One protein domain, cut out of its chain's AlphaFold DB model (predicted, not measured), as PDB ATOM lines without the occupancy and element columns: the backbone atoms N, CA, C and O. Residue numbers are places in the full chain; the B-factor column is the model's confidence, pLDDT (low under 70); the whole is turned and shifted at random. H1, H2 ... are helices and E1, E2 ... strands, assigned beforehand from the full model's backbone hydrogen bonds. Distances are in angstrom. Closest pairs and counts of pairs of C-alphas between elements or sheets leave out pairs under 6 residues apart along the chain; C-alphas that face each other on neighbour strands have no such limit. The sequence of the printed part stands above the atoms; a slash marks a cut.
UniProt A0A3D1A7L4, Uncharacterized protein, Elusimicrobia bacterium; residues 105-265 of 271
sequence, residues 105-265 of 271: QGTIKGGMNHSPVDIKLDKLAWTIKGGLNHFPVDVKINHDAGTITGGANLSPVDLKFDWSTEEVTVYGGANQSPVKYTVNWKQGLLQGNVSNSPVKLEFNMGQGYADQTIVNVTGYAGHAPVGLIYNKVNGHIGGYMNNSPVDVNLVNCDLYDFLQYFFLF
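This is residues 105 to 265 of the 271 residues of an uncharacterized protein of Elusimicrobia bacterium (UniProt A0A3D1A7L4). This is a closed barrel of fourteen strands, E1 to E14, which follow one another round the ring in chain order until E14 meets E1. After E14 the backbone turns back into the barrel, where the small helix H1 lies in the middle with residues 261 to 265 after it, while residues 206 to 212, in the link from E10 to E11, reach out beyond one end. The printed part has 161 residues with fourteen named strands followed by one named helix, and each pair of neighbour strands is antiparallel. The class is mostly strand, and the whole is compact and rounded, with a radius of gyration of the C-alphas of 14.6 A and spans of 40 by 34 by 34 A.

Begin at Gln 105, where E1, residues 105 to 112, starts, and go on to E2, residues 115 to 122: these two are an antiparallel hairpin at 169 degrees. Look there for N 106 and O 121, 2.8 A apart and within hydrogen-bond range. E3, residues 127 to 132, lies on the other side of E2 from E1, and N 120 and O 129 are 2.7 A apart. Next come E4, residues 135 to 142, E5, residues 147 to 152, and E6, residues 155 to 163; E5 and E6 are antiparallel at 152 degrees, with N 148 and O 159 2.8 A apart. E7, residues 167 to 174, and E8, residues 177 to 184, form a hairpin at 172 degrees, with N 170 and O 181 2.8 A apart. E9, residues 189 to 194, leads to E10, residues 197 to 203, and E11, residues 214 to 221; across E10 and E11, N 202 and O 218 are 2.7 A apart. Then find E12, residues 224 to 231, E13, residues 236 to 241, and E14, residues 244 to 251. The ring is closed by E14 and E1, antiparallel at 161 degrees, with N 107 and O 251 2.8 A apart. Among the strands that are apart are E1 and E8, and E4 and E11. The sheet curls round H1, residues 255 to 260, in which every O i to N i+4 pair is within hydrogen-bond range. The closest C-alphas of H1 and E8 are those of Gln 260 and Val 183, 6.8 A apart, and those of H1 and E12 are Leu 255 and Tyr 230, 7.4 A apart.

Find C-alpha 105 at (149.310, 315.812, 324.298); from there E1 runs 20.9 A to C-alpha 112 at (142.988, 298.382, 314.677). E6 is the longest strand by residues, with 9, and measures 24.3 A. E4 and E12 each measure 22.9 A, E8 22.7 A, E2 22.6 A and E14 22.2 A. The six-residue strands are shorter, for instance E13 with 14.8 A. H1 begins at C-alpha 255, at (137.532, 306.977, 326.285), and ends 8.3 A away at C-alpha 260, at (134.211, 312.011, 320.542). Its centre is 4.8 A from the mean of the C-alphas, nearest of the elements.

Look for the two C-alphas farthest apart at Gln 176 and Ala 210, 41.9 A from each other. The first and last printed C-alphas, 105 and 265, are 18.8 A apart. The printed part has no cut. No link is long; the one from E10 to E11, with 10 residues, is short, and the others are tight. In the B-factor column the mean pLDDT of the printed part is 86.5, and the model's confidence is under 70 at residues 105, 124, 144, 164 to 165 and 206 to 212.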
ATOM      1  N   GLN A 105     149.192 316.729 325.424       65.31
ATOM      2  CA  GLN A 105     149.310 315.812 324.298       65.31
ATOM      3  C   GLN A 105     148.766 314.439 324.698       65.31
ATOM      4  O   GLN A 105     149.315 313.800 325.595       65.31
ATOM      5  N   GLY A 106     147.711 313.983 324.028       79.50
ATOM      6  CA  GLY A 106     147.244 312.597 324.088       79.50
ATOM      7  C   GLY A 106     147.827 311.788 322.933       79.50
ATOM      8  O   GLY A 106     148.092 312.346 321.870       79.50
ATOM      9  N   THR A 107     148.014 310.484 323.102       88.88
ATOM     10  CA  THR A 107     148.353 309.595 321.987       88.88
ATOM     11  C   THR A 107     147.545 308.314 322.024       88.88
ATOM     12  O   THR A 107     147.419 307.706 323.082       88.88
ATOM     13  N   ILE A 108     147.078 307.874 320.860       94.12
ATOM     14  CA  ILE A 108     146.418 306.584 320.656       94.12
ATOM     15  C   ILE A 108     147.346 305.758 319.772       94.12
ATOM     16  O   ILE A 108     147.604 306.144 318.630       94.12
ATOM     17  N   LYS A 109     147.881 304.656 320.304       94.50
ATOM     18  CA  LYS A 109     148.879 303.830 319.609       94.50
ATOM     19  C   LYS A 109     148.568 302.347 319.680       94.50
ATOM     20  O   LYS A 109     148.217 301.862 320.747       94.50
ATOM     21  N   GLY A 110     148.786 301.621 318.591       93.94
ATOM     22  CA  GLY A 110     148.636 300.166 318.550       93.94
ATOM     23  C   GLY A 110     148.140 299.691 317.192       93.94
ATOM     24  O   GLY A 110     148.620 300.167 316.160       93.94
ATOM     25  N   GLY A 111     147.182 298.770 317.195       93.50
ATOM     26  CA  GLY A 111     146.568 298.212 315.998       93.50
ATOM     27  C   GLY A 111     145.040 298.216 316.047       93.50
ATOM     28  O   GLY A 111     144.421 297.935 317.071       93.50
ATOM     29  N   MET A 112     144.426 298.504 314.905       90.88
ATOM     30  CA  MET A 112     142.988 298.382 314.677       90.88
ATOM     31  C   MET A 112     142.770 297.880 313.251       90.88
ATOM     32  O   MET A 112     143.427 298.355 312.328       90.88
ATOM     33  N   ASN A 113     141.870 296.914 313.051       84.56
ATOM     34  CA  ASN A 113     141.574 296.368 311.718       84.56
ATOM     35  C   ASN A 113     142.827 295.859 310.972       84.56
ATOM     36  O   ASN A 113     143.011 296.136 309.788       84.56
ATOM     37  N   HIS A 114     143.718 295.155 311.682       86.00
ATOM     38  CA  HIS A 114     145.010 294.670 311.161       86.00
ATOM     39  C   HIS A 114     145.963 295.758 310.644       86.00
ATOM     40  O   HIS A 114     146.934 295.451 309.958       86.00
ATOM     41  N   SER A 115     145.711 297.018 310.992       88.94
ATOM     42  CA  SER A 115     146.503 298.157 310.548       88.94
ATOM     43  C   SER A 115     147.019 298.968 311.739       88.94
ATOM     44  O   SER A 115     146.383 298.979 312.798       88.94
ATOM     45  N   PRO A 116     148.168 299.651 311.604       91.69
ATOM     46  CA  PRO A 116     148.719 300.456 312.679       91.69
ATOM     47  C   PRO A 116     147.891 301.722 312.919       91.69
ATOM     48  O   PRO A 116     147.371 302.347 311.988       91.69
ATOM     49  N   VAL A 117     147.849 302.125 314.186       94.56
ATOM     50  CA  VAL A 117     147.311 303.402 314.658       94.56
ATOM     51  C   VAL A 117     148.425 304.123 315.417       94.56
ATOM     52  O   VAL A 117     148.993 303.563 316.355       94.56
ATOM     53  N   ASP A 118     148.743 305.355 315.022       94.38
ATOM     54  CA  ASP A 118     149.575 306.292 315.790       94.38
ATOM     55  C   ASP A 118     148.989 307.693 315.626       94.38
ATOM     56  O   ASP A 118     149.289 308.408 314.671       94.38
ATOM     57  N   ILE A 119     148.102 308.061 316.544       95.12
ATOM     58  CA  ILE A 119     147.416 309.347 316.560       95.12
ATOM     59  C   ILE A 119     147.902 310.156 317.755       95.12
ATOM     60  O   ILE A 119     148.049 309.632 318.856       95.12
ATOM     61  N   LYS A 120     148.116 311.452 317.546       92.81
ATOM     62  CA  LYS A 120     148.502 312.441 318.550       92.81
ATOM     63  C   LYS A 120     147.438 313.523 318.619       92.81
ATOM     64  O   LYS A 120     147.092 314.103 317.595       92.81
ATOM     65  N   LEU A 121     146.949 313.798 319.817       87.94
ATOM     66  CA  LEU A 121     145.974 314.833 320.114       87.94
ATOM     67  C   LEU A 121     146.691 315.975 320.824       87.94
ATOM     68  O   LEU A 121     147.027 315.853 321.999       87.94
ATOM     69  N   ASP A 122     146.896 317.087 320.132       80.19
ATOM     70  CA  ASP A 122     147.362 318.323 320.744       80.19
ATOM     71  C   ASP A 122     146.166 319.068 321.345       80.19
ATOM     72  O   ASP A 122     145.382 319.703 320.634       80.19
ATOM     73  N   LYS A 123     146.038 318.996 322.670       72.06
ATOM     74  CA  LYS A 123     144.951 319.624 323.435       72.06
ATOM     75  C   LYS A 123     145.179 321.127 323.666       72.06
ATOM     76  O   LYS A 123     144.306 321.798 324.212       72.06
ATOM     77  N   LEU A 124     146.338 321.668 323.268       65.12
ATOM     78  CA  LEU A 124     146.637 323.105 323.298       65.12
ATOM     79  C   LEU A 124     146.395 323.760 321.940       65.12
ATOM     80  O   LEU A 124     145.720 324.785 321.857       65.12
ATOM     81  N   ALA A 125     146.950 323.165 320.887       70.88
ATOM     82  CA  ALA A 125     146.795 323.630 319.514       70.88
ATOM     83  C   ALA A 125     145.456 323.205 318.899       70.88
ATOM     84  O   ALA A 125     145.107 323.694 317.824       70.88
ATOM     85  N   TRP A 126     144.721 322.310 319.570       79.62
ATOM     86  CA  TRP A 126     143.473 321.719 319.094       79.62
ATOM     87  C   TRP A 126     143.654 321.048 317.738       79.62
ATOM     88  O   TRP A 126     142.976 321.366 316.763       79.62
ATOM     89  N   THR A 127     144.613 320.128 317.668       88.50
ATOM     90  CA  THR A 127     144.881 319.358 316.447       88.50
ATOM     91  C   THR A 127     144.965 317.872 316.741       88.50
ATOM     92  O   THR A 127     145.364 317.474 317.834       88.50
ATOM     93  N   ILE A 128     144.610 317.053 315.759       94.62
ATOM     94  CA  ILE A 128     144.832 315.611 315.787       94.62
ATOM     95  C   ILE A 128     145.688 315.271 314.574       94.62
ATOM     96  O   ILE A 128     145.293 315.540 313.441       94.62
ATOM     97  N   LYS A 129     146.872 314.710 314.813       95.56
ATOM     98  CA  LYS A 129     147.850 314.388 313.771       95.56
ATOM     99  C   LYS A 129     148.359 312.963 313.902       95.56
ATOM    100  O   LYS A 129     148.398 312.431 315.006       95.56
ATOM    101  N   GLY A 130     148.836 312.376 312.812       93.88
ATOM    102  CA  GLY A 130     149.525 311.089 312.846       93.88
ATOM    103  C   GLY A 130     149.155 310.201 311.671       93.88
ATOM    104  O   GLY A 130     149.040 310.689 310.548       93.88
ATOM    105  N   GLY A 131     148.996 308.908 311.929       91.88
ATOM    106  CA  GLY A 131     148.642 307.912 310.931       91.88
ATOM    107  C   GLY A 131     147.584 306.932 311.427       91.88
ATOM    108  O   GLY A 131     147.637 306.455 312.562       91.88
ATOM    109  N   LEU A 132     146.642 306.613 310.547       89.88
ATOM    110  CA  LEU A 132     145.625 305.588 310.744       89.88
ATOM    111  C   LEU A 132     145.486 304.796 309.443       89.88
ATOM    112  O   LEU A 132     145.424 305.386 308.368       89.88
ATOM    113  N   ASN A 133     145.502 303.462 309.521       84.75
ATOM    114  CA  ASN A 133     145.435 302.582 308.345       84.75
ATOM    115  C   ASN A 133     146.492 302.896 307.267       84.75
ATOM    116  O   ASN A 133     146.201 302.852 306.079       84.75
ATOM    117  N   HIS A 134     147.717 303.242 307.681       86.00
ATOM    118  CA  HIS A 134     148.810 303.708 306.807       86.00
ATOM    119  C   HIS A 134     148.581 305.054 306.098       86.00
ATOM    120  O   HIS A 134     149.439 305.487 305.328       86.00
ATOM    121  N   PHE A 135     147.488 305.757 306.389       89.38
ATOM    122  CA  PHE A 135     147.197 307.070 305.826       89.38
ATOM    123  C   PHE A 135     147.409 308.184 306.849       89.38
ATOM    124  O   PHE A 135     147.174 307.981 308.043       89.38
ATOM    125  N   PRO A 136     147.844 309.376 306.407       92.06
ATOM    126  CA  PRO A 136     148.021 310.504 307.302       92.06
ATOM    127  C   PRO A 136     146.675 311.007 307.837       92.06
ATOM    128  O   PRO A 136     145.659 311.017 307.136       92.06
ATOM    129  N   VAL A 137     146.710 311.476 309.079       95.25
ATOM    130  CA  VAL A 137     145.654 312.262 309.717       95.25
ATOM    131  C   VAL A 137     146.246 313.621 310.076       95.25
ATOM    132  O   VAL A 137     147.316 313.686 310.683       95.25
ATOM    133  N   ASP A 138     145.563 314.695 309.694       96.25
ATOM    134  CA  ASP A 138     145.852 316.068 310.109       96.25
ATOM    135  C   ASP A 138     144.539 316.851 310.147       96.25
ATOM    136  O   ASP A 138     144.027 317.295 309.118       96.25
ATOM    137  N   VAL A 139     143.962 316.980 311.338       96.31
ATOM    138  CA  VAL A 139     142.741 317.756 311.561       96.31
ATOM    139  C   VAL A 139     142.957 318.814 312.630       96.31
ATOM    140  O   VAL A 139     143.726 318.643 313.577       96.31
ATOM    141  N   LYS A 140     142.236 319.918 312.481       94.81
ATOM    142  CA  LYS A 140     142.181 321.053 313.388       94.81
ATOM    143  C   LYS A 140     140.771 321.183 313.935       94.81
ATOM    144  O   LYS A 140     139.799 321.068 313.196       94.81
ATOM    145  N   ILE A 141     140.669 321.472 315.221       85.38
ATOM    146  CA  ILE A 141     139.415 321.667 315.935       85.38
ATOM    147  C   ILE A 141     139.332 323.142 316.328       85.38
ATOM    148  O   ILE A 141     140.254 323.701 316.924       85.38
ATOM    149  N   ASN A 142     138.224 323.790 315.991       82.69
ATOM    150  CA  ASN A 142     137.913 325.142 316.425       82.69
ATOM    151  C   ASN A 142     136.685 325.094 317.335       82.69
ATOM    152  O   ASN A 142     135.558 324.988 316.862       82.69
ATOM    153  N   HIS A 143     136.913 325.182 318.644       71.69
ATOM    154  CA  HIS A 143     135.838 325.159 319.635       71.69
ATOM    155  C   HIS A 143     134.960 326.407 319.628       71.69
ATOM    156  O   HIS A 143     133.779 326.292 319.929       71.69
ATOM    157  N   ASP A 144     135.505 327.565 319.252       69.12
ATOM    158  CA  ASP A 144     134.731 328.809 319.208       69.12
ATOM    159  C   ASP A 144     133.775 328.809 318.001       69.12
ATOM    160  O   ASP A 144     132.667 329.332 318.079       69.12
ATOM    161  N   ALA A 145     134.184 328.181 316.894       71.06
ATOM    162  CA  ALA A 145     133.349 328.010 315.703       71.06
ATOM    163  C   ALA A 145     132.539 326.699 315.688       71.06
ATOM    164  O   ALA A 145     131.712 326.519 314.796       71.06
ATOM    165  N   GLY A 146     132.799 325.776 316.620       80.44
ATOM    166  CA  GLY A 146     132.193 324.443 316.640       80.44
ATOM    167  C   GLY A 146     132.533 323.606 315.404       80.44
ATOM    168  O   GLY A 146     131.652 322.943 314.865       80.44
ATOM    169  N   THR A 147     133.774 323.658 314.902       89.19
ATOM    170  CA  THR A 147     134.176 322.965 313.660       89.19
ATOM    171  C   THR A 147     135.396 322.060 313.814       89.19
ATOM    172  O   THR A 147     136.254 322.277 314.671       89.19
ATOM    173  N   ILE A 148     135.486 321.044 312.952       94.50
ATOM    174  CA  ILE A 148     136.651 320.174 312.771       94.50
ATOM    175  C   ILE A 148     136.968 320.141 311.277       94.50
ATOM    176  O   ILE A 148     136.136 319.709 310.481       94.50
ATOM    177  N   THR A 149     138.159 320.585 310.890       96.88
ATOM    178  CA  THR A 149     138.569 320.673 309.483       96.88
ATOM    179  C   THR A 149     139.937 320.046 309.246       96.88
ATOM    180  O   THR A 149     140.764 320.006 310.153       96.88
ATOM    181  N   GLY A 150     140.204 319.553 308.037       95.19
ATOM    182  CA  GLY A 150     141.512 319.006 307.664       95.19
ATOM    183  C   GLY A 150     141.393 317.781 306.768       95.19
ATOM    184  O   GLY A 150     140.594 317.779 305.833       95.19
ATOM    185  N   GLY A 151     142.177 316.740 307.047       92.69
ATOM    186  CA  GLY A 151     142.145 315.488 306.300       92.69
ATOM    187  C   GLY A 151     142.427 314.250 307.151       92.69
ATOM    188  O   GLY A 151     143.239 314.275 308.076       92.69
ATOM    189  N   ALA A 152     141.757 313.153 306.812       90.06
ATOM    190  CA  ALA A 152     141.974 311.821 307.373       90.06
ATOM    191  C   ALA A 152     141.685 310.771 306.290       90.06
ATOM    192  O   ALA A 152     140.790 310.977 305.471       90.06
ATOM    193  N   ASN A 153     142.443 309.667 306.253       82.25
ATOM    194  CA  ASN A 153     142.267 308.586 305.266       82.25
ATOM    195  C   ASN A 153     142.184 309.097 303.810       82.25
ATOM    196  O   ASN A 153     141.264 308.756 303.066       82.25
ATOM    197  N   LEU A 154     143.113 309.984 303.426       83.38
ATOM    198  CA  LEU A 154     143.168 310.629 302.099       83.38
ATOM    199  C   LEU A 154     141.894 311.393 301.694       83.38
ATOM    200  O   LEU A 154     141.664 311.653 300.514       83.38
ATOM    201  N   SER A 155     141.071 311.769 302.667       86.00
ATOM    202  CA  SER A 155     139.795 312.434 302.439       86.00
ATOM    203  C   SER A 155     139.709 313.728 303.243       86.00
ATOM    204  O   SER A 155     140.215 313.776 304.368       86.00
ATOM    205  N   PRO A 156     139.055 314.774 302.708       91.62
ATOM    206  CA  PRO A 156     138.805 315.983 303.473       91.62
ATOM    207  C   PRO A 156     137.876 315.684 304.654       91.62
ATOM    208  O   PRO A 156     136.973 314.844 304.573       91.62
ATOM    209  N   VAL A 157     138.113 316.401 305.744       95.50
ATOM    210  CA  VAL A 157     137.257 316.457 306.925       95.50
ATOM    211  C   VAL A 157     136.708 317.876 307.006       95.50
ATOM    212  O   VAL A 157     137.480 318.833 307.044       95.50
ATOM    213  N   ASP A 158     135.385 317.991 307.016       96.62
ATOM    214  CA  ASP A 158     134.634 319.222 307.252       96.62
ATOM    215  C   ASP A 158     133.407 318.876 308.101       96.62
ATOM    216  O   ASP A 158     132.342 318.492 307.609       96.62
ATOM    217  N   LEU A 159     133.605 318.917 309.414       96.44
ATOM    218  CA  LEU A 159     132.594 318.596 310.407       96.44
ATOM    219  C   LEU A 159     132.291 319.826 311.256       96.44
ATOM    220  O   LEU A 159     133.123 320.703 311.484       96.44
ATOM    221  N   LYS A 160     131.087 319.824 311.800       95.62
ATOM    222  CA  LYS A 160     130.626 320.677 312.880       95.62
ATOM    223  C   LYS A 160     130.348 319.828 314.103       95.62
ATOM    224  O   LYS A 160     130.150 318.613 314.001       95.62
ATOM    225  N   PHE A 161     130.320 320.469 315.256       87.38
ATOM    226  CA  PHE A 161     129.866 319.823 316.466       87.38
ATOM    227  C   PHE A 161     129.114 320.780 317.378       87.38
ATOM    228  O   PHE A 161     129.514 321.928 317.565       87.38
ATOM    229  N   ASP A 162     128.062 320.248 317.986       78.44
ATOM    230  CA  ASP A 162     127.343 320.882 319.079       78.44
ATOM    231  C   ASP A 162     127.792 320.195 320.368       78.44
ATOM    232  O   ASP A 162     127.763 318.964 320.478       78.44
ATOM    233  N   TRP A 163     128.263 320.982 321.331       78.81
ATOM    234  CA  TRP A 163     128.837 320.468 322.570       78.81
ATOM    235  C   TRP A 163     128.018 320.905 323.780       78.81
ATOM    236  O   TRP A 163     127.664 322.077 323.919       78.81
ATOM    237  N   SER A 164     127.798 319.965 324.691       66.56
ATOM    238  CA  SER A 164     127.327 320.200 326.050       66.56
ATOM    239  C   SER A 164     128.075 319.289 327.029       66.56
ATOM    240  O   SER A 164     128.868 318.429 326.639       66.56
ATOM    241  N   THR A 165     127.817 319.463 328.324       61.25
ATOM    242  CA  THR A 165     128.368 318.594 329.371       61.25
ATOM    243  C   THR A 165     127.786 317.180 329.343       61.25
ATOM    244  O   THR A 165     128.467 316.243 329.752       61.25
ATOM    245  N   GLU A 166     126.549 317.007 328.870       70.12
ATOM    246  CA  GLU A 166     125.873 315.705 328.837       70.12
ATOM    247  C   GLU A 166     126.074 314.978 327.505       70.12
ATOM    248  O   GLU A 166     126.094 313.746 327.475       70.12
ATOM    249  N   GLU A 167     126.261 315.720 326.415       80.50
ATOM    250  CA  GLU A 167     126.383 315.146 325.082       80.50
ATOM    251  C   GLU A 167     127.195 315.985 324.094       80.50
ATOM    252  O   GLU A 167     127.284 317.209 324.197       80.50
ATOM    253  N   VAL A 168     127.753 315.304 323.092       84.25
ATOM    254  CA  VAL A 168     128.420 315.913 321.936       84.25
ATOM    255  C   VAL A 168     127.817 315.346 320.664       84.25
ATOM    256  O   VAL A 168     127.861 314.137 320.451       84.25
ATOM    257  N   THR A 169     127.298 316.211 319.798       93.25
ATOM    258  CA  THR A 169     126.821 315.825 318.465       93.25
ATOM    259  C   THR A 169     127.823 316.278 317.422       93.25
ATOM    260  O   THR A 169     128.132 317.460 317.354       93.25
ATOM    261  N   VAL A 170     128.317 315.364 316.591       94.44
ATOM    262  CA  VAL A 170     129.249 315.634 315.488       94.44
ATOM    263  C   VAL A 170     128.528 315.382 314.171       94.44
ATOM    264  O   VAL A 170     127.908 314.331 314.014       94.44
ATOM    265  N   TYR A 171     128.599 316.317 313.222       96.81
ATOM    266  CA  TYR A 171     127.907 316.209 311.936       96.81
ATOM    267  C   TYR A 171     128.629 316.927 310.789       96.81
ATOM    268  O   TYR A 171     129.289 317.932 311.007       96.81
ATOM    269  N   GLY A 172     128.493 316.447 309.551       95.31
ATOM    270  CA  GLY A 172     129.119 317.047 308.364       95.31
ATOM    271  C   GLY A 172     129.657 315.990 307.402       95.31
ATOM    272  O   GLY A 172     129.016 314.954 307.217       95.31
ATOM    273  N   GLY A 173     130.820 316.240 306.798       92.62
ATOM    274  CA  GLY A 173     131.500 315.316 305.887       92.62
ATOM    275  C   GLY A 173     132.879 314.871 306.387       92.62
ATOM    276  O   GLY A 173     133.715 315.690 306.756       92.62
ATOM    277  N   ALA A 174     133.142 313.565 306.351       89.44
ATOM    278  CA  ALA A 174     134.475 312.984 306.532       89.44
ATOM    279  C   ALA A 174     134.572 311.661 305.759       89.44
ATOM    280  O   ALA A 174     133.551 311.027 305.496       89.44
ATOM    281  N   ASN A 175     135.780 311.230 305.377       79.69
ATOM    282  CA  ASN A 175     135.980 309.994 304.599       79.69
ATOM    283  C   ASN A 175     135.109 309.938 303.321       79.69
ATOM    284  O   ASN A 175     134.587 308.882 302.982       79.69
ATOM    285  N   GLN A 176     134.899 311.078 302.647       82.44
ATOM    286  CA  GLN A 176     134.007 311.214 301.478       82.44
ATOM    287  C   GLN A 176     132.545 310.822 301.744       82.44
ATOM    288  O   GLN A 176     131.830 310.382 300.844       82.44
ATOM    289  N   SER A 177     132.068 310.934 302.983       84.69
ATOM    290  CA  SER A 177     130.695 310.562 303.313       84.69
ATOM    291  C   SER A 177     130.090 311.409 304.436       84.69
ATOM    292  O   SER A 177     130.822 311.998 305.235       84.69
ATOM    293  N   PRO A 178     128.747 311.463 304.527       91.00
ATOM    294  CA  PRO A 178     128.075 312.111 305.641       91.00
ATOM    295  C   PRO A 178     128.381 311.422 306.974       91.00
ATOM    296  O   PRO A 178     128.376 310.191 307.085       91.00
ATOM    297  N   VAL A 179     128.587 312.242 307.994       94.00
ATOM    298  CA  VAL A 179     128.723 311.848 309.396       94.00
ATOM    299  C   VAL A 179     127.649 312.586 310.182       94.00
ATOM    300  O   VAL A 179     127.449 313.781 309.976       94.00
ATOM    301  N   LYS A 180     126.947 311.881 311.070       96.56
ATOM    302  CA  LYS A 180     126.098 312.469 312.109       96.56
ATOM    303  C   LYS A 180     125.946 311.486 313.262       96.56
ATOM    304  O   LYS A 180     125.189 310.531 313.129       96.56
ATOM    305  N   TYR A 181     126.594 311.728 314.391       96.88
ATOM    306  CA  TYR A 181     126.378 310.942 315.607       96.88
ATOM    307  C   TYR A 181     126.397 311.820 316.847       96.88
ATOM    308  O   TYR A 181     127.009 312.886 316.860       96.88
ATOM    309  N   THR A 182     125.741 311.336 317.890       97.31
ATOM    310  CA  THR A 182     125.722 311.949 319.212       97.31
ATOM    311  C   THR A 182     126.328 310.977 320.204       97.31
ATOM    312  O   THR A 182     125.992 309.794 320.187       97.31
ATOM    313  N   VAL A 183     127.208 311.475 321.064       91.44
ATOM    314  CA  VAL A 183     127.705 310.763 322.240       91.44
ATOM    315  C   VAL A 183     127.041 311.372 323.462       91.44
ATOM    316  O   VAL A 183     127.313 312.522 323.779       91.44
ATOM    317  N   ASN A 184     126.164 310.626 324.125       90.62
ATOM    318  CA  ASN A 184     125.511 311.001 325.369       90.62
ATOM    319  C   ASN A 184     126.209 310.287 326.535       90.62
ATOM    320  O   ASN A 184     126.108 309.068 326.700       90.62
ATOM    321  N   TRP A 185     126.940 311.048 327.343       79.44
ATOM    322  CA  TRP A 185     127.791 310.522 328.411       79.44
ATOM    323  C   TRP A 185     126.990 309.988 329.593       79.44
ATOM    324  O   TRP A 185     127.407 309.030 330.238       79.44
ATOM    325  N   LYS A 186     125.829 310.594 329.853       81.75
ATOM    326  CA  LYS A 186     124.937 310.238 330.959       81.75
ATOM    327  C   LYS A 186     124.190 308.937 330.692       81.75
ATOM    328  O   LYS A 186     124.061 308.105 331.581       81.75
ATOM    329  N   GLN A 187     123.701 308.771 329.466       87.06
ATOM    330  CA  GLN A 187     123.072 307.532 329.017       87.06
ATOM    331  C   GLN A 187     124.100 306.447 328.709       87.06
ATOM    332  O   GLN A 187     123.737 305.275 328.666       87.06
ATOM    333  N   GLY A 188     125.359 306.829 328.485       90.19
ATOM    334  CA  GLY A 188     126.378 305.877 328.083       90.19
ATOM    335  C   GLY A 188     126.143 305.370 326.663       90.19
ATOM    336  O   GLY A 188     126.176 304.169 326.411       90.19
ATOM    337  N   LEU A 189     125.808 306.276 325.742       96.25
ATOM    338  CA  LEU A 189     125.322 305.924 324.412       96.25
ATOM    339  C   LEU A 189     125.963 306.805 323.343       96.25
ATOM    340  O   LEU A 189     125.807 308.019 323.355       96.25
ATOM    341  N   LEU A 190     126.629 306.192 322.372       97.31
ATOM    342  CA  LEU A 190     126.969 306.810 321.095       97.31
ATOM    343  C   LEU A 190     125.991 306.280 320.054       97.31
ATOM    344  O   LEU A 190     125.882 305.071 319.902       97.31
ATOM    345  N   GLN A 191     125.298 307.138 319.310       97.69
ATOM    346  CA  GLN A 191     124.411 306.682 318.237       97.69
ATOM    347  C   GLN A 191     124.302 307.670 317.078       97.69
ATOM    348  O   GLN A 191     124.428 308.880 317.260       97.69
ATOM    349  N   GLY A 192     124.036 307.153 315.881       96.00
ATOM    350  CA  GLY A 192     123.834 307.945 314.674       96.00
ATOM    351  C   GLY A 192     124.254 307.181 313.426       96.00
ATOM    352  O   GLY A 192     124.065 305.971 313.346       96.00
ATOM    353  N   ASN A 193     124.848 307.885 312.467       92.75
ATOM    354  CA  ASN A 193     125.355 307.338 311.218       92.75
ATOM    355  C   ASN A 193     126.768 307.861 310.914       92.75
ATOM    356  O   ASN A 193     127.062 309.048 311.083       92.75
ATOM    357  N   VAL A 194     127.626 306.986 310.397       88.44
ATOM    358  CA  VAL A 194     128.943 307.314 309.833       88.44
ATOM    359  C   VAL A 194     129.044 306.606 308.487       88.44
ATOM    360  O   VAL A 194     128.730 305.421 308.393       88.44
ATOM    361  N   SER A 195     129.432 307.320 307.430       82.56
ATOM    362  CA  SER A 195     129.530 306.754 306.077       82.56
ATOM    363  C   SER A 195     128.243 306.069 305.600       82.56
ATOM    364  O   SER A 195     128.259 304.927 305.147       82.56
ATOM    365  N   ASN A 196     127.103 306.756 305.760       81.88
ATOM    366  CA  ASN A 196     125.750 306.248 305.461       81.88
ATOM    367  C   ASN A 196     125.362 304.955 306.194       81.88
ATOM    368  O   ASN A 196     124.349 304.344 305.863       81.88
ATOM    369  N   SER A 197     126.141 304.546 307.192       86.75
ATOM    370  CA  SER A 197     125.919 303.306 307.914       86.75
ATOM    371  C   SER A 197     125.639 303.595 309.385       86.75
ATOM    372  O   SER A 197     126.264 304.493 309.960       86.75
ATOM    373  N   PRO A 198     124.716 302.859 310.020       92.75
ATOM    374  CA  PRO A 198     124.330 303.152 311.383       92.75
ATOM    375  C   PRO A 198     125.448 302.764 312.351       92.75
ATOM    376  O   PRO A 198     126.144 301.755 312.184       92.75
ATOM    377  N   VAL A 199     125.594 303.579 313.386       94.88
ATOM    378  CA  VAL A 199     126.463 303.340 314.532       94.88
ATOM    379  C   VAL A 199     125.628 303.416 315.802       94.88
ATOM    380  O   VAL A 199     124.803 304.318 315.965       94.88
ATOM    381  N   LYS A 200     125.845 302.464 316.703       97.25
ATOM    382  CA  LYS A 200     125.323 302.492 318.064       97.25
ATOM    383  C   LYS A 200     126.318 301.799 318.982       97.25
ATOM    384  O   LYS A 200     126.589 300.624 318.774       97.25
ATOM    385  N   LEU A 201     126.829 302.488 319.993       97.69
ATOM    386  CA  LEU A 201     127.690 301.934 321.033       97.69
ATOM    387  C   LEU A 201     127.098 302.270 322.396       97.69
ATOM    388  O   LEU A 201     126.808 303.427 322.679       97.69
ATOM    389  N   GLU A 202     126.962 301.269 323.241       97.38
ATOM    390  CA  GLU A 202     126.555 301.384 324.632       97.38
ATOM    391  C   GLU A 202     127.790 301.176 325.506       97.38
ATOM    392  O   GLU A 202     128.588 300.269 325.269       97.38
ATOM    393  N   PHE A 203     127.973 302.036 326.496       92.62
ATOM    394  CA  PHE A 203     129.105 302.009 327.407       92.62
ATOM    395  C   PHE A 203     128.676 302.516 328.776       92.62
ATOM    396  O   PHE A 203     127.873 303.430 328.881       92.62
ATOM    397  N   ASN A 204     129.231 301.968 329.852       84.38
ATOM    398  CA  ASN A 204     128.992 302.505 331.187       84.38
ATOM    399  C   ASN A 204     130.293 303.071 331.741       84.38
ATOM    400  O   ASN A 204     131.208 302.327 332.090       84.38
ATOM    401  N   MET A 205     130.371 304.399 331.840       73.25
ATOM    402  CA  MET A 205     131.551 305.068 332.388       73.25
ATOM    403  C   MET A 205     131.732 304.830 333.890       73.25
ATOM    404  O   MET A 205     132.771 305.213 334.425       73.25
ATOM    405  N   GLY A 206     130.771 304.211 334.582       61.47
ATOM    406  CA  GLY A 206     130.869 303.901 336.006       61.47
ATOM    407  C   GLY A 206     131.046 305.139 336.874       61.47
ATOM    408  O   GLY A 206     131.700 305.063 337.912       61.47
ATOM    409  N   GLN A 207     130.551 306.295 336.414       51.88
ATOM    410  CA  GLN A 207     130.667 307.554 337.143       51.88
ATOM    411  C   GLN A 207     130.021 307.371 338.528       51.88
ATOM    412  O   GLN A 207     128.824 307.108 338.616       51.88
ATOM    413  N   GLY A 208     130.829 307.440 339.593       39.25
ATOM    414  CA  GLY A 208     130.387 307.252 340.982       39.25
ATOM    415  C   GLY A 208     130.770 305.923 341.650       39.25
ATOM    416  O   GLY A 208     130.482 305.749 342.829       39.25
ATOM    417  N   TYR A 209     131.445 305.000 340.954       38.53
ATOM    418  CA  TYR A 209     131.973 303.771 341.561       38.53
ATOM    419  C   TYR A 209     133.503 303.751 341.473       38.53
ATOM    420  O   TYR A 209     134.060 303.537 340.394       38.53
ATOM    421  N   ALA A 210     134.179 303.946 342.610       40.06
ATOM    422  CA  ALA A 210     135.645 303.951 342.720       40.06
ATOM    423  C   ALA A 210     136.308 302.657 342.194       40.06
ATOM    424  O   ALA A 210     137.465 302.680 341.779       40.06
ATOM    425  N   ASP A 211     135.555 301.556 342.127       49.09
ATOM    426  CA  ASP A 211     136.068 300.229 341.771       49.09
ATOM    427  C   ASP A 211     135.871 299.849 340.292       49.09
ATOM    428  O   ASP A 211     136.380 298.821 339.836       49.09
ATOM    429  N   GLN A 212     135.155 300.656 339.496       62.53
ATOM    430  CA  GLN A 212     134.952 300.358 338.072       62.53
ATOM    431  C   GLN A 212     136.116 300.875 337.223       62.53
ATOM    432  O   GLN A 212     136.052 301.937 336.597       62.53
ATOM    433  N   THR A 213     137.185 300.082 337.196       72.06
ATOM    434  CA  THR A 213     138.389 300.302 336.378       72.06
ATOM    435  C   THR A 213     138.224 299.858 334.925       72.06
ATOM    436  O   THR A 213     138.964 300.324 334.063       72.06
ATOM    437  N   ILE A 214     137.240 299.004 334.639       81.81
ATOM    438  CA  ILE A 214     136.951 298.478 333.304       81.81
ATOM    439  C   ILE A 214     135.638 299.057 332.776       81.81
ATOM    440  O   ILE A 214     134.626 299.055 333.475       81.81
ATOM    441  N   VAL A 215     135.651 299.519 331.527       87.81
ATOM    442  CA  VAL A 215     134.471 299.949 330.771       87.81
ATOM    443  C   VAL A 215     134.293 299.021 329.581       87.81
ATOM    444  O   VAL A 215     135.176 298.918 328.732       87.81
ATOM    445  N   ASN A 216     133.136 298.373 329.498       93.69
ATOM    446  CA  ASN A 216     132.742 297.638 328.303       93.69
ATOM    447  C   ASN A 216     132.023 298.592 327.347       93.69
ATOM    448  O   ASN A 216     131.142 299.338 327.777       93.69
ATOM    449  N   VAL A 217     132.396 298.551 326.072       96.06
ATOM    450  CA  VAL A 217     131.745 299.286 324.986       96.06
ATOM    451  C   VAL A 217     131.216 298.268 323.986       96.06
ATOM    452  O   VAL A 217     131.993 297.571 323.335       96.06
ATOM    453  N   THR A 218     129.901 298.164 323.855       97.44
ATOM    454  CA  THR A 218     129.245 297.142 323.029       97.44
ATOM    455  C   THR A 218     128.266 297.760 322.050       97.44
ATOM    456  O   THR A 218     127.614 298.745 322.368       97.44
ATOM    457  N   GLY A 219     128.107 297.173 320.870       96.50
ATOM    458  CA  GLY A 219     127.094 297.608 319.917       96.50
ATOM    459  C   GLY A 219     127.475 297.267 318.487       96.50
ATOM    460  O   GLY A 219     127.920 296.153 318.211       96.50
ATOM    461  N   TYR A 220     127.296 298.212 317.571       94.44
ATOM    462  CA  TYR A 220     127.621 298.042 316.162       94.44
ATOM    463  C   TYR A 220     128.104 299.340 315.504       94.44
ATOM    464  O   TYR A 220     127.721 300.448 315.880       94.44
ATOM    465  N   ALA A 221     128.906 299.185 314.458       91.06
ATOM    466  CA  ALA A 221     129.281 300.234 313.520       91.06
ATOM    467  C   ALA A 221     129.259 299.627 312.115       91.06
ATOM    468  O   ALA A 221     129.890 298.599 311.877       91.06
ATOM    469  N   GLY A 222     128.500 300.213 311.189       86.12
ATOM    470  CA  GLY A 222     128.431 299.668 309.832       86.12
ATOM    471  C   GLY A 222     127.713 298.320 309.735       86.12
ATOM    472  O   GLY A 222     128.114 297.483 308.937       86.12
ATOM    473  N   HIS A 223     126.711 298.076 310.590       86.25
ATOM    474  CA  HIS A 223     126.068 296.762 310.800       86.25
ATOM    475  C   HIS A 223     126.995 295.645 311.308       86.25
ATOM    476  O   HIS A 223     126.536 294.525 311.522       86.25
ATOM    477  N   ALA A 224     128.272 295.935 311.548       90.62
ATOM    478  CA  ALA A 224     129.218 294.987 312.104       90.62
ATOM    479  C   ALA A 224     129.354 295.189 313.621       90.62
ATOM    480  O   ALA A 224     129.251 296.322 314.104       90.62
ATOM    481  N   PRO A 225     129.574 294.113 314.391       93.81
ATOM    482  CA  PRO A 225     129.570 294.194 315.841       93.81
ATOM    483  C   PRO A 225     130.801 294.943 316.371       93.81
ATOM    484  O   PRO A 225     131.892 294.904 315.789       93.81
ATOM    485  N   VAL A 226     130.608 295.605 317.510       96.06
ATOM    486  CA  VAL A 226     131.647 296.269 318.301       96.06
ATOM    487  C   VAL A 226     131.603 295.706 319.714       96.06
ATOM    488  O   VAL A 226     130.536 295.647 320.327       96.06
ATOM    489  N   GLY A 227     132.760 295.289 320.214       96.62
ATOM    490  CA  GLY A 227     132.949 294.806 321.575       96.62
ATOM    491  C   GLY A 227     134.341 295.199 322.042       96.62
ATOM    492  O   GLY A 227     135.307 294.494 321.760       96.62
ATOM    493  N   LEU A 228     134.443 296.341 322.717       96.62
ATOM    494  CA  LEU A 228     135.694 296.871 323.245       96.62
ATOM    495  C   LEU A 228     135.697 296.822 324.770       96.62
ATOM    496  O   LEU A 228     134.663 296.994 325.418       96.62
ATOM    497  N   ILE A 229     136.883 296.646 325.332       95.00
ATOM    498  CA  ILE A 229     137.144 296.687 326.765       95.00
ATOM    499  C   ILE A 229     138.184 297.775 326.989       95.00
ATOM    500  O   ILE A 229     139.321 297.641 326.540       95.00
ATOM    501  N   TYR A 230     137.789 298.845 327.669       91.31
ATOM    502  CA  TYR A 230     138.674 299.932 328.063       91.31
ATOM    503  C   TYR A 230     139.074 299.787 329.530       91.31
ATOM    504  O   TYR A 230     138.219 299.719 330.412       91.31
ATOM    505  N   ASN A 231     140.375 299.782 329.799       80.56
ATOM    506  CA  ASN A 231     140.928 299.795 331.141       80.56
ATOM    507  C   ASN A 231     141.392 301.215 331.499       80.56
ATOM    508  O   ASN A 231     142.377 301.727 330.970       80.56
ATOM    509  N   LYS A 232     140.691 301.840 332.446       73.81
ATOM    510  CA  LYS A 232     140.953 303.209 332.912       73.81
ATOM    511  C   LYS A 232     142.311 303.371 333.599       73.81
ATOM    512  O   LYS A 232     142.795 304.492 333.692       73.81
ATOM    513  N   VAL A 233     142.897 302.288 334.116       70.12
ATOM    514  CA  VAL A 233     144.152 302.327 334.885       70.12
ATOM    515  C   VAL A 233     145.355 302.458 333.962       70.12
ATOM    516  O   VAL A 233     146.265 303.230 334.243       70.12
ATOM    517  N   ASN A 234     145.376 301.698 332.868       71.62
ATOM    518  CA  ASN A 234     146.513 301.665 331.944       71.62
ATOM    519  C   ASN A 234     146.206 302.288 330.571       71.62
ATOM    520  O   ASN A 234     147.099 302.352 329.733       71.62
ATOM    521  N   GLY A 235     144.969 302.736 330.339       75.75
ATOM    522  CA  GLY A 235     144.545 303.349 329.084       75.75
ATOM    523  C   GLY A 235     144.362 302.357 327.930       75.75
ATOM    524  O   GLY A 235     144.193 302.770 326.786       75.75
ATOM    525  N   HIS A 236     144.421 301.051 328.186       88.06
ATOM    526  CA  HIS A 236     144.326 300.029 327.144       88.06
ATOM    527  C   HIS A 236     142.885 299.869 326.647       88.06
ATOM    528  O   HIS A 236     141.960 299.778 327.452       88.06
ATOM    529  N   ILE A 237     142.699 299.815 325.327       95.62
ATOM    530  CA  ILE A 237     141.467 299.387 324.662       95.62
ATOM    531  C   ILE A 237     141.775 298.118 323.871       95.62
ATOM    532  O   ILE A 237     142.481 298.157 322.863       95.62
ATOM    533  N   GLY A 238     141.193 297.008 324.314       96.00
ATOM    534  CA  GLY A 238     141.215 295.728 323.613       96.00
ATOM    535  C   GLY A 238     139.842 295.345 323.062       96.00
ATOM    536  O   GLY A 238     138.832 295.957 323.409       96.00
ATOM    537  N   GLY A 239     139.789 294.291 322.251       96.12
ATOM    538  CA  GLY A 239     138.544 293.666 321.802       96.12
ATOM    539  C   GLY A 239     138.438 293.626 320.284       96.12
ATOM    540  O   GLY A 239     139.401 293.281 319.599       96.12
ATOM    541  N   TYR A 240     137.262 293.946 319.754       94.56
ATOM    542  CA  TYR A 240     137.011 293.923 318.319       94.56
ATOM    543  C   TYR A 240     136.066 295.035 317.858       94.56
ATOM    544  O   TYR A 240     135.158 295.479 318.565       94.56
ATOM    545  N   MET A 241     136.263 295.445 316.612       91.81
ATOM    546  CA  MET A 241     135.404 296.358 315.872       91.81
ATOM    547  C   MET A 241     135.362 295.868 314.429       91.81
ATOM    548  O   MET A 241     136.397 295.519 313.869       91.81
ATOM    549  N   ASN A 242     134.174 295.804 313.824       85.69
ATOM    550  CA  ASN A 242     134.025 295.355 312.438       85.69
ATOM    551  C   ASN A 242     134.651 293.965 312.168       85.69
ATOM    552  O   ASN A 242     135.417 293.775 311.221       85.69
ATOM    553  N   ASN A 243     134.369 292.998 313.049       88.31
ATOM    554  CA  ASN A 243     134.922 291.632 313.012       88.31
ATOM    555  C   ASN A 243     136.459 291.551 313.024       88.31
ATOM    556  O   ASN A 243     137.020 290.502 312.713       88.31
ATOM    557  N   SER A 244     137.142 292.639 313.376       90.69
ATOM    558  CA  SER A 244     138.596 292.724 313.371       90.69
ATOM    559  C   SER A 244     139.111 293.133 314.751       90.69
ATOM    560  O   SER A 244     138.414 293.849 315.476       90.69
ATOM    561  N   PRO A 245     140.316 292.690 315.142       93.56
ATOM    562  CA  PRO A 245     140.858 292.986 316.458       93.56
ATOM    563  C   PRO A 245     141.162 294.479 316.628       93.56
ATOM    564  O   PRO A 245     141.577 295.170 315.688       93.56
ATOM    565  N   VAL A 246     140.982 294.942 317.862       96.00
ATOM    566  CA  VAL A 246     141.415 296.247 318.361       96.00
ATOM    567  C   VAL A 246     142.352 296.007 319.535       96.00
ATOM    568  O   VAL A 246     142.009 295.274 320.461       96.00
ATOM    569  N   ASP A 247     143.525 296.624 319.478       96.19
ATOM    570  CA  ASP A 247     144.526 296.604 320.539       96.19
ATOM    571  C   ASP A 247     145.293 297.931 320.509       96.19
ATOM    572  O   ASP A 247     146.255 298.101 319.757       96.19
ATOM    573  N   VAL A 248     144.810 298.918 321.262       96.31
ATOM    574  CA  VAL A 248     145.404 300.259 321.311       96.31
ATOM    575  C   VAL A 248     145.592 300.731 322.746       96.31
ATOM    576  O   VAL A 248     144.844 300.371 323.647       96.31
ATOM    577  N   ASN A 249     146.585 301.584 322.958       90.75
ATOM    578  CA  ASN A 249     146.847 302.253 324.222       90.75
ATOM    579  C   ASN A 249     146.566 303.745 324.081       90.75
ATOM    580  O   ASN A 249     147.097 304.406 323.181       90.75
ATOM    581  N   LEU A 250     145.749 304.257 324.993       87.19
ATOM    582  CA  LEU A 250     145.477 305.669 325.188       87.19
ATOM    583  C   LEU A 250     146.429 306.163 326.266       87.19
ATOM    584  O   LEU A 250     146.279 305.879 327.450       87.19
ATOM    585  N   VAL A 251     147.444 306.897 325.840       81.25
ATOM    586  CA  VAL A 251     148.377 307.547 326.749       81.25
ATOM    587  C   VAL A 251     147.949 308.996 326.811       81.25
ATOM    588  O   VAL A 251     147.910 309.659 325.775       81.25
ATOM    589  N   ASN A 252     147.640 309.502 328.007       72.31
ATOM    590  CA  ASN A 252     147.334 310.923 328.219       72.31
ATOM    591  C   ASN A 252     146.038 311.416 327.522       72.31
ATOM    592  O   ASN A 252     145.782 312.612 327.327       72.31
ATOM    593  N   CYS A 253     145.191 310.464 327.153       77.75
ATOM    594  CA  CYS A 253     143.823 310.622 326.680       77.75
ATOM    595  C   CYS A 253     142.967 309.491 327.262       77.75
ATOM    596  O   CYS A 253     143.496 308.580 327.897       77.75
ATOM    597  N   ASP A 254     141.653 309.575 327.090       80.62
ATOM    598  CA  ASP A 254     140.715 308.597 327.639       80.62
ATOM    599  C   ASP A 254     139.602 308.232 326.642       80.62
ATOM    600  O   ASP A 254     139.611 308.623 325.469       80.62
ATOM    601  N   LEU A 255     138.642 307.433 327.108       85.94
ATOM    602  CA  LEU A 255     137.532 306.977 326.285       85.94
ATOM    603  C   LEU A 255     136.645 308.131 325.776       85.94
ATOM    604  O   LEU A 255     136.032 307.974 324.722       85.94
ATOM    605  N   TYR A 256     136.607 309.293 326.445       86.44
ATOM    606  CA  TYR A 256     135.894 310.465 325.921       86.44
ATOM    607  C   TYR A 256     136.562 310.971 324.646       86.44
ATOM    608  O   TYR A 256     135.878 311.165 323.641       86.44
ATOM    609  N   ASP A 257     137.892 311.117 324.663       86.88
ATOM    610  CA  ASP A 257     138.663 311.525 323.483       86.88
ATOM    611  C   ASP A 257     138.449 310.524 322.327       86.88
ATOM    612  O   ASP A 257     138.212 310.917 321.184       86.88
ATOM    613  N   PHE A 258     138.473 309.220 322.619       92.31
ATOM    614  CA  PHE A 258     138.265 308.176 321.609       92.31
ATOM    615  C   PHE A 258     136.856 308.212 320.991       92.31
ATOM    616  O   PHE A 258     136.715 308.194 319.768       92.31
ATOM    617  N   LEU A 259     135.806 308.283 321.820       92.62
ATOM    618  CA  LEU A 259     134.412 308.261 321.358       92.62
ATOM    619  C   LEU A 259     133.984 309.580 320.704       92.62
ATOM    620  O   LEU A 259     133.206 309.571 319.750       92.62
ATOM    621  N   GLN A 260     134.505 310.720 321.162       90.06
ATOM    622  CA  GLN A 260     134.211 312.011 320.542       90.06
ATOM    623  C   GLN A 260     134.714 312.066 319.097       90.06
ATOM    624  O   GLN A 260     134.017 312.602 318.235       90.06
ATOM    625  N   TYR A 261     135.878 311.478 318.809       92.62
ATOM    626  CA  TYR A 261     136.469 311.438 317.467       92.62
ATOM    627  C   TYR A 261     136.273 310.087 316.767       92.62
ATOM    628  O   TYR A 261     137.077 309.699 315.920       92.62
ATOM    629  N   PHE A 262     135.181 309.381 317.087       92.94
ATOM    630  CA  PHE A 262     134.903 308.037 316.580       92.94
ATOM    631  C   PHE A 262     134.931 307.934 315.044       92.94
ATOM    632  O   PHE A 262     135.330 306.902 314.505       92.94
ATOM    633  N   PHE A 263     134.599 309.014 314.324       91.00
ATOM    634  CA  PHE A 263     134.665 309.066 312.854       91.00
ATOM    635  C   PHE A 263     136.049 308.733 312.262       91.00
ATOM    636  O   PHE A 263     136.126 308.333 311.100       91.00
ATOM    637  N   LEU A 264     137.135 308.901 313.029       90.75
ATOM    638  CA  LEU A 264     138.488 308.542 312.597       90.75
ATOM    639  C   LEU A 264     138.701 307.023 312.558       90.75
ATOM    640  O   LEU A 264     139.497 306.541 311.758       90.75
ATOM    641  N   PHE A 265     138.003 306.279 313.419       88.75
ATOM    642  CA  PHE A 265     138.255 304.859 313.685       88.75
ATOM    643  C   PHE A 265     137.270 303.927 312.973       88.75
ATOM    644  O   PHE A 265     137.559 302.747 312.773       88.75
TER     645      PHE A 265